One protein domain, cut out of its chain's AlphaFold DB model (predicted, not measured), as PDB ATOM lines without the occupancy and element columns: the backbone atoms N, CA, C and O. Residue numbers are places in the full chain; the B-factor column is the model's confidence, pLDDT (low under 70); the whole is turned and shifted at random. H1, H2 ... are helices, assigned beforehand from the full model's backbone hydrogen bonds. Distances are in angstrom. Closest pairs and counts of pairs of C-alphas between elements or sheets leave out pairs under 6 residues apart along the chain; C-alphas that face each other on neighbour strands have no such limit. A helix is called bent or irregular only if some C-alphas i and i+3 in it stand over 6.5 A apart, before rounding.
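This is residues 39 to 97 of the 147 residues of the protein "Partitioning protein-like protein" of Hyphomonas polymorpha PS728 (UniProt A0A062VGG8). Two helices, the long H4 and the shorter H2, lie side by side and run the same way, making the core of a small helical domain. The short H3 packs on H2 at a steep angle on one side of this pair, and the short H1 lies off on the opposite side, near H4 but touching no helix; beyond H4, residues 91 to 97 make a tail that folds back toward the first printed residue. The printed part has 59 residues with four named helices, in the order H1, H2, H3, H4 along the chain, and no named strand. Its class is all helix, with 40 of the 59 printed residues in the named helices. The whole is compact, with a radius of gyration of the C-alphas of 10.9 A, and the C-alphas span 33 by 26 by 15 A along their three main axes.

The first helix is H1, residues 41 to 46. A tight link of 3 residues joins it to H2, residues 50 to 60, yet H1 and H2 are apart. A tight link of 2 residues then joins H2 to H3, residues 63 to 68. H2 and H3 touch, with 8 pairs of C-alphas within 8 A. Their closest C-alphas, those of Ala 58 and Ala 66, are 5.0 A apart. They run opposite ways at a steep tilt of 46 degrees, with their centres 8.9 A apart. H1 and H3 are apart. A tight link of 5 residues joins H3 to H4, residues 74 to 90, and these two helices are apart. H4 and H2 touch, with 14 pairs of C-alphas within 8 A. Their closest C-alphas, those of Arg 50 and Leu 74, are 5.9 A apart. H2 and H4 run the same way at a shallow tilt of 26 degrees, with their centres 10.6 A apart. H1 and H4 are close but not clearly touching, with 1 pair of C-alphas within 8 A, those of Phe 44 and Lys 78 at 7.0 A. They run opposite ways at a steep tilt of 39 degrees, centre to centre 12.0 A. In H1, H2, H3 and H4 every pair of backbone O of residue i and N of residue i+4 is within hydrogen-bond range.

H1 runs from Glu 41, whose C-alpha is at (37.750, 28.454, 18.386), to Leu 46. Its 6 residues measure 8.8 A from first to last C-alpha. H2 has 11 residues, from Arg 50, with its C-alpha at (50.876, 38.763, 18.939), to Val 60, and measures 15.1 A. H3, from Pro 63 to Lys 68, has 6 residues and measures 8.9 A. H4 is the longest helix, with 17 residues and 24.2 A from the C-alpha of Leu 74 to that of Ser 90. It begins at C-alpha 74, at (46.830, 39.144, 23.250), and ends at C-alpha 90, at (28.056, 36.978, 8.066). No helix is bent or irregular.

The two C-alphas farthest apart are those of Ser 71 and Lys 92, at 32.8 A. The first and last printed C-alphas, those of Pro 39 and Thr 97, are 8.2 A apart. The printed part has no cut, and the links H1 to H2, H2 to H3 and H3 to H4 are tight, with no long link among them. The mean pLDDT of the printed part is 87.6. It is under 70 at 5 residues, 90 to 94, of which Ser 90 belongs to H4. The mean pLDDT of H4 is 89, and that of H2 is 92.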
ATOM      1  N   PRO A  39      37.312  30.260  10.327       86.38
ATOM      2  CA  PRO A  39      38.040  30.355  11.580       86.38
ATOM      3  C   PRO A  39      37.151  29.865  12.730       86.38
ATOM      4  O   PRO A  39      36.067  30.407  12.959       86.38
ATOM      5  N   ASP A  40      37.623  28.864  13.463       87.50
ATOM      6  CA  ASP A  40      36.956  28.289  14.630       87.50
ATOM      7  C   ASP A  40      37.681  28.651  15.940       87.50
ATOM      8  O   ASP A  40      38.698  29.348  15.958       87.50
ATOM      9  N   GLU A  41      37.142  28.204  17.074       87.44
ATOM     10  CA  GLU A  41      37.750  28.454  18.386       87.44
ATOM     11  C   GLU A  41      39.163  27.855  18.489       87.44
ATOM     12  O   GLU A  41      40.076  28.512  18.998       87.44
ATOM     13  N   ALA A  42      39.372  26.660  17.927       88.88
ATOM     14  CA  ALA A  42      40.663  25.978  17.943       88.88
ATOM     15  C   ALA A  42      41.747  26.791  17.217       88.88
ATOM     16  O   ALA A  42      42.864  26.933  17.727       88.88
ATOM     17  N   PHE A  43      41.414  27.395  16.074       89.12
ATOM     18  CA  PHE A  43      42.293  28.318  15.364       89.12
ATOM     19  C   PHE A  43      42.734  29.481  16.262       89.12
ATOM     20  O   PHE A  43      43.933  29.768  16.384       89.12
ATOM     21  N   PHE A  44      41.787  30.133  16.943       89.75
ATOM     22  CA  PHE A  44      42.121  31.246  17.829       89.75
ATOM     23  C   PHE A  44      42.926  30.798  19.050       89.75
ATOM     24  O   PHE A  44      43.784  31.557  19.505       89.75
ATOM     25  N   ASP A  45      42.729  29.589  19.566       89.50
ATOM     26  CA  ASP A  45      43.500  29.048  20.692       89.50
ATOM     27  C   ASP A  45      44.954  28.719  20.336       89.50
ATOM     28  O   ASP A  45      45.871  28.940  21.147       89.50
ATOM     29  N   LEU A  46      45.184  28.261  19.106       89.50
ATOM     30  CA  LEU A  46      46.517  27.999  18.564       89.50
ATOM     31  C   LEU A  46      47.272  29.285  18.193       89.50
ATOM     32  O   LEU A  46      48.504  29.289  18.169       89.50
ATOM     33  N   LEU A  47      46.575  30.408  17.994       90.31
ATOM     34  CA  LEU A  47      47.192  31.694  17.660       90.31
ATOM     35  C   LEU A  47      47.959  32.291  18.860       90.31
ATOM     36  O   LEU A  47      47.417  33.049  19.662       90.31
ATOM     37  N   ARG A  48      49.235  31.936  19.040       89.88
ATOM     38  CA  ARG A  48      50.049  32.396  20.188       89.88
ATOM     39  C   ARG A  48      50.858  33.661  19.908       89.88
ATOM     40  O   ARG A  48      51.203  34.375  20.850       89.88
ATOM     41  N   ASP A  49      51.132  33.963  18.642       90.50
ATOM     42  CA  ASP A  49      51.935  35.123  18.267       90.50
ATOM     43  C   ASP A  49      51.088  36.409  18.164       90.50
ATOM     44  O   ASP A  49      50.141  36.527  17.376       90.50
ATOM     45  N   ARG A  50      51.470  37.416  18.959       91.19
ATOM     46  CA  ARG A  50      50.876  38.763  18.939       91.19
ATOM     47  C   ARG A  50      51.151  39.501  17.632       91.19
ATOM     48  O   ARG A  50      50.333  40.327  17.239       91.19
ATOM     49  N   ARG A  51      52.277  39.234  16.968       91.50
ATOM     50  CA  ARG A  51      52.644  39.866  15.690       91.50
ATOM     51  C   ARG A  51      51.694  39.414  14.586       91.50
ATOM     52  O   ARG A  51      51.143  40.254  13.885       91.50
ATOM     53  N   VAL A  52      51.421  38.110  14.521       92.12
ATOM     54  CA  VAL A  52      50.467  37.519  13.571       92.12
ATOM     55  C   VAL A  52      49.050  38.028  13.838       92.12
ATOM     56  O   VAL A  52      48.396  38.529  12.931       92.12
ATOM     57  N   THR A  53      48.603  38.007  15.100       92.12
ATOM     58  CA  THR A  53      47.271  38.529  15.471       92.12
ATOM     59  C   THR A  53      47.108  40.001  15.077       92.12
ATOM     60  O   THR A  53      46.045  40.424  14.628       92.12
ATOM     61  N   ARG A  54      48.173  40.797  15.217       92.06
ATOM     62  CA  ARG A  54      48.184  42.207  14.820       92.06
ATOM     63  C   ARG A  54      48.157  42.386  13.301       92.06
ATOM     64  O   ARG A  54      47.456  43.283  12.843       92.06
ATOM     65  N   SER A  55      48.871  41.546  12.549       93.25
ATOM     66  CA  SER A  55      48.787  41.513  11.080       93.25
ATOM     67  C   SER A  55      47.344  41.267  10.631       93.25
ATOM     68  O   SER A  55      46.787  42.055   9.874       93.25
ATOM     69  N   PHE A  56      46.676  40.272  11.226       92.69
ATOM     70  CA  PHE A  56      45.267  39.989  10.941       92.69
ATOM     71  C   PHE A  56      44.340  41.154  11.274       92.69
ATOM     72  O   PHE A  56      43.431  41.457  10.512       92.69
ATOM     73  N   LEU A  57      44.562  41.853  12.390       92.38
ATOM     74  CA  LEU A  57      43.789  43.056  12.703       92.38
ATOM     75  C   LEU A  57      44.018  44.180  11.682       92.38
ATOM     76  O   LEU A  57      43.081  44.925  11.393       92.38
ATOM     77  N   ALA A  58      45.231  44.305  11.135       92.38
ATOM     78  CA  ALA A  58      45.533  45.294  10.104       92.38
ATOM     79  C   ALA A  58      44.775  44.999   8.803       92.38
ATOM     80  O   ALA A  58      44.274  45.928   8.172       92.38
ATOM     81  N   GLU A  59      44.673  43.717   8.452       90.56
ATOM     82  CA  GLU A  59      44.013  43.220   7.245       90.56
ATOM     83  C   GLU A  59      42.479  43.211   7.360       90.56
ATOM     84  O   GLU A  59      41.778  43.659   6.458       90.56
ATOM     85  N   VAL A  60      41.943  42.705   8.475       90.06
ATOM     86  CA  VAL A  60      40.500  42.480   8.660       90.06
ATOM     87  C   VAL A  60      39.777  43.739   9.137       90.06
ATOM     88  O   VAL A  60      38.611  43.932   8.798       90.06
ATOM     89  N   VAL A  61      40.435  44.577   9.946       88.75
ATOM     90  CA  VAL A  61      39.818  45.771  10.545       88.75
ATOM     91  C   VAL A  61      40.384  47.036   9.919       88.75
ATOM     92  O   VAL A  61      39.671  47.743   9.213       88.75
ATOM     93  N   SER A  62      41.642  47.353  10.233       89.62
ATOM     94  CA  SER A  62      42.396  48.463   9.649       89.62
ATOM     95  C   SER A  62      43.811  48.537  10.240       89.62
ATOM     96  O   SER A  62      44.033  48.148  11.397       89.62
ATOM     97  N   PRO A  63      44.773  49.153   9.529       91.19
ATOM     98  CA  PRO A  63      46.109  49.414  10.070       91.19
ATOM     99  C   PRO A  63      46.097  50.245  11.364       91.19
ATOM    100  O   PRO A  63      46.944  50.066  12.240       91.19
ATOM    101  N   GLU A  64      45.128  51.148  11.525       90.25
ATOM    102  CA  GLU A  64      44.978  51.946  12.745       90.25
ATOM    103  C   GLU A  64      44.527  51.105  13.941       90.25
ATOM    104  O   GLU A  64      45.016  51.302  15.057       90.25
ATOM    105  N   ALA A  65      43.618  50.151  13.720       89.00
ATOM    106  CA  ALA A  65      43.184  49.218  14.750       89.00
ATOM    107  C   ALA A  65      44.352  48.347  15.230       89.00
ATOM    108  O   ALA A  65      44.534  48.175  16.437       89.00
ATOM    109  N   ALA A  66      45.194  47.883  14.306       90.44
ATOM    110  CA  ALA A  66      46.412  47.145  14.625       90.44
ATOM    111  C   ALA A  66      47.406  47.960  15.473       90.44
ATOM    112  O   ALA A  66      47.978  47.430  16.429       90.44
ATOM    113  N   ARG A  67      47.578  49.257  15.177       90.44
ATOM    114  CA  ARG A  67      48.409  50.167  15.990       90.44
ATOM    115  C   ARG A  67      47.832  50.365  17.391       90.44
ATOM    116  O   ARG A  67      48.557  50.250  18.371       90.44
ATOM    117  N   LYS A  68      46.522  50.596  17.516       89.88
ATOM    118  CA  LYS A  68      45.855  50.725  18.829       89.88
ATOM    119  C   LYS A  68      45.955  49.441  19.657       89.88
ATOM    120  O   LYS A  68      46.093  49.498  20.874       89.88
ATOM    121  N   ALA A  69      45.924  48.290  18.994       89.50
ATOM    122  CA  ALA A  69      46.051  46.984  19.621       89.50
ATOM    123  C   ALA A  69      47.473  46.679  20.133       89.50
ATOM    124  O   ALA A  69      47.656  45.693  20.849       89.50
ATOM    125  N   GLU A  70      48.483  47.492  19.810       89.75
ATOM    126  CA  GLU A  70      49.883  47.227  20.153       89.75
ATOM    127  C   GLU A  70      50.124  47.044  21.656       89.75
ATOM    128  O   GLU A  70      50.760  46.068  22.069       89.75
ATOM    129  N   SER A  71      49.562  47.939  22.467       88.62
ATOM    130  CA  SER A  71      49.657  47.904  23.929       88.62
ATOM    131  C   SER A  71      48.657  46.939  24.575       88.62
ATOM    132  O   SER A  71      48.823  46.567  25.736       88.62
ATOM    133  N   ALA A  72      47.644  46.485  23.833       91.81
ATOM    134  CA  ALA A  72      46.604  45.604  24.349       91.81
ATOM    135  C   ALA A  72      47.117  44.164  24.557       91.81
ATOM    136  O   ALA A  72      47.931  43.669  23.766       91.81
ATOM    137  N   PRO A  73      46.632  43.445  25.587       93.44
ATOM    138  CA  PRO A  73      46.984  42.043  25.801       93.44
ATOM    139  C   PRO A  73      46.470  41.162  24.652       93.44
ATOM    140  O   PRO A  73      45.413  41.431  24.084       93.44
ATOM    141  N   LEU A  74      47.170  40.059  24.354       92.38
ATOM    142  CA  LEU A  74      46.830  39.144  23.250       92.38
ATOM    143  C   LEU A  74      45.362  38.686  23.283       92.38
ATOM    144  O   LEU A  74      44.709  38.638  22.248       92.38
ATOM    145  N   LYS A  75      44.818  38.402  24.473       93.06
ATOM    146  CA  LYS A  75      43.412  38.004  24.637       93.06
ATOM    147  C   LYS A  75      42.440  39.070  24.120       93.06
ATOM    148  O   LYS A  75      41.459  38.728  23.470       93.06
ATOM    149  N   ALA A  76      42.723  40.349  24.374       93.56
ATOM    150  CA  ALA A  76      41.904  41.449  23.874       93.56
ATOM    151  C   ALA A  76      42.029  41.592  22.349       93.56
ATOM    152  O   ALA A  76      41.023  41.783  21.673       93.56
ATOM    153  N   GLN A  77      43.239  41.414  21.803       93.38
ATOM    154  CA  GLN A  77      43.468  41.421  20.353       93.38
ATOM    155  C   GLN A  77      42.682  40.300  19.651       93.38
ATOM    156  O   GLN A  77      42.014  40.553  18.652       93.38
ATOM    157  N   LYS A  78      42.701  39.079  20.206       93.31
ATOM    158  CA  LYS A  78      41.913  37.943  19.700       93.31
ATOM    159  C   LYS A  78      40.416  38.217  19.756       93.31
ATOM    160  O   LYS A  78      39.731  37.984  18.772       93.31
ATOM    161  N   ALA A  79      39.913  38.745  20.872       93.00
ATOM    162  CA  ALA A  79      38.494  39.068  21.008       93.00
ATOM    163  C   ALA A  79      38.035  40.090  19.952       93.00
ATOM    164  O   ALA A  79      36.982  39.920  19.341       93.00
ATOM    165  N   GLN A  80      38.853  41.114  19.687       92.75
ATOM    166  CA  GLN A  80      38.591  42.083  18.624       92.75
ATOM    167  C   GLN A  80      38.589  41.425  17.237       92.75
ATOM    168  O   GLN A  80      37.713  41.717  16.425       92.75
ATOM    169  N   LEU A  81      39.544  40.529  16.974       92.31
ATOM    170  CA  LEU A  81      39.633  39.803  15.709       92.31
ATOM    171  C   LEU A  81      38.417  38.889  15.489       92.31
ATOM    172  O   LEU A  81      37.821  38.926  14.417       92.31
ATOM    173  N   VAL A  82      38.005  38.126  16.507       92.56
ATOM    174  CA  VAL A  82      36.812  37.258  16.466       92.56
ATOM    175  C   VAL A  82      35.558  38.074  16.157       92.56
ATOM    176  O   VAL A  82      34.779  37.707  15.275       92.56
ATOM    177  N   ALA A  83      35.374  39.205  16.846       91.50
ATOM    178  CA  ALA A  83      34.236  40.087  16.613       91.50
ATOM    179  C   ALA A  83      34.221  40.616  15.169       91.50
ATOM    180  O   ALA A  83      33.184  40.577  14.507       91.50
ATOM    181  N   ALA A  84      35.376  41.046  14.652       89.75
ATOM    182  CA  ALA A  84      35.494  41.540  13.283       89.75
ATOM    183  C   ALA A  84      35.213  40.452  12.233       89.75
ATOM    184  O   ALA A  84      34.464  40.688  11.284       89.75
ATOM    185  N   LEU A  85      35.760  39.247  12.420       89.38
ATOM    186  CA  LEU A  85      35.559  38.120  11.506       89.38
ATOM    187  C   LEU A  85      34.117  37.609  11.515       89.38
ATOM    188  O   LEU A  85      33.595  37.256  10.464       89.38
ATOM    189  N   THR A  86      33.442  37.638  12.666       87.00
ATOM    190  CA  THR A  86      32.020  37.268  12.762       87.00
ATOM    191  C   THR A  86      31.148  38.195  11.908       87.00
ATOM    192  O   THR A  86      30.271  37.736  11.176       87.00
ATOM    193  N   VAL A  87      31.408  39.506  11.950       83.94
ATOM    194  CA  VAL A  87      30.693  40.497  11.125       83.94
ATOM    195  C   VAL A  87      31.039  40.330   9.642       83.94
ATOM    196  O   VAL A  87      30.154  40.354   8.786       83.94
ATOM    197  N   ARG A  88      32.316  40.110   9.319       81.88
ATOM    198  CA  ARG A  88      32.762  39.933   7.931       81.88
ATOM    199  C   ARG A  88      32.184  38.667   7.292       81.88
ATOM    200  O   ARG A  88      31.618  38.759   6.213       81.88
ATOM    201  N   ASN A  89      32.255  37.523   7.973       77.06
ATOM    202  CA  ASN A  89      31.803  36.230   7.442       77.06
ATOM    203  C   ASN A  89      30.270  36.071   7.428       77.06
ATOM    204  O   ASN A  89      29.752  35.187   6.755       77.06
ATOM    205  N   SER A  90      29.527  36.908   8.161       69.56
ATOM    206  CA  SER A  90      28.056  36.978   8.066       69.56
ATOM    207  C   SER A  90      27.572  37.897   6.939       69.56
ATOM    208  O   SER A  90      26.405  37.843   6.540       69.56
ATOM    209  N   SER A  91      28.464  38.722   6.394       65.38
ATOM    210  CA  SER A  91      28.221  39.484   5.172       65.38
ATOM    211  C   SER A  91      28.351  38.539   3.971       65.38
ATOM    212  O   SER A  91      29.191  37.650   3.994       65.38
ATOM    213  N   LYS A  92      27.580  38.727   2.887       57.28
ATOM    214  CA  LYS A  92      27.695  37.944   1.628       57.28
ATOM    215  C   LYS A  92      29.014  38.194   0.850       57.28
ATOM    216  O   LYS A  92      29.006  38.204  -0.378       57.28
ATOM    217  N   GLY A  93      30.105  38.504   1.544       59.25
ATOM    218  CA  GLY A  93      31.430  38.710   0.968       59.25
ATOM    219  C   GLY A  93      32.284  37.445   1.022       59.25
ATOM    220  O   GLY A  93      31.861  36.423   1.556       59.25
ATOM    221  N   ASP A  94      33.497  37.554   0.483       67.25
ATOM    222  CA  ASP A  94      34.514  36.504   0.548       67.25
ATOM    223  C   ASP A  94      34.876  36.173   2.000       67.25
ATOM    224  O   ASP A  94      35.189  37.073   2.800       67.25
ATOM    225  N   ALA A  95      34.850  34.878   2.322       76.69
ATOM    226  CA  ALA A  95      35.300  34.366   3.607       76.69
ATOM    227  C   ALA A  95      36.773  34.743   3.801       76.69
ATOM    228  O   ALA A  95      37.610  34.539   2.922       76.69
ATOM    229  N   TRP A  96      37.103  35.344   4.946       86.56
ATOM    230  CA  TRP A  96      38.489  35.719   5.210       86.56
ATOM    231  C   TRP A  96      39.363  34.478   5.371       86.56
ATOM    232  O   TRP A  96      39.071  33.646   6.230       86.56
ATOM    233  N   THR A  97      40.471  34.419   4.636       88.44
ATOM    234  CA  THR A  97      41.494  33.379   4.748       88.44
ATOM    235  C   THR A  97      42.816  33.964   5.231       88.44
ATOM    236  O   THR A  97      43.218  35.038   4.779       88.44
TER     237      THR A  97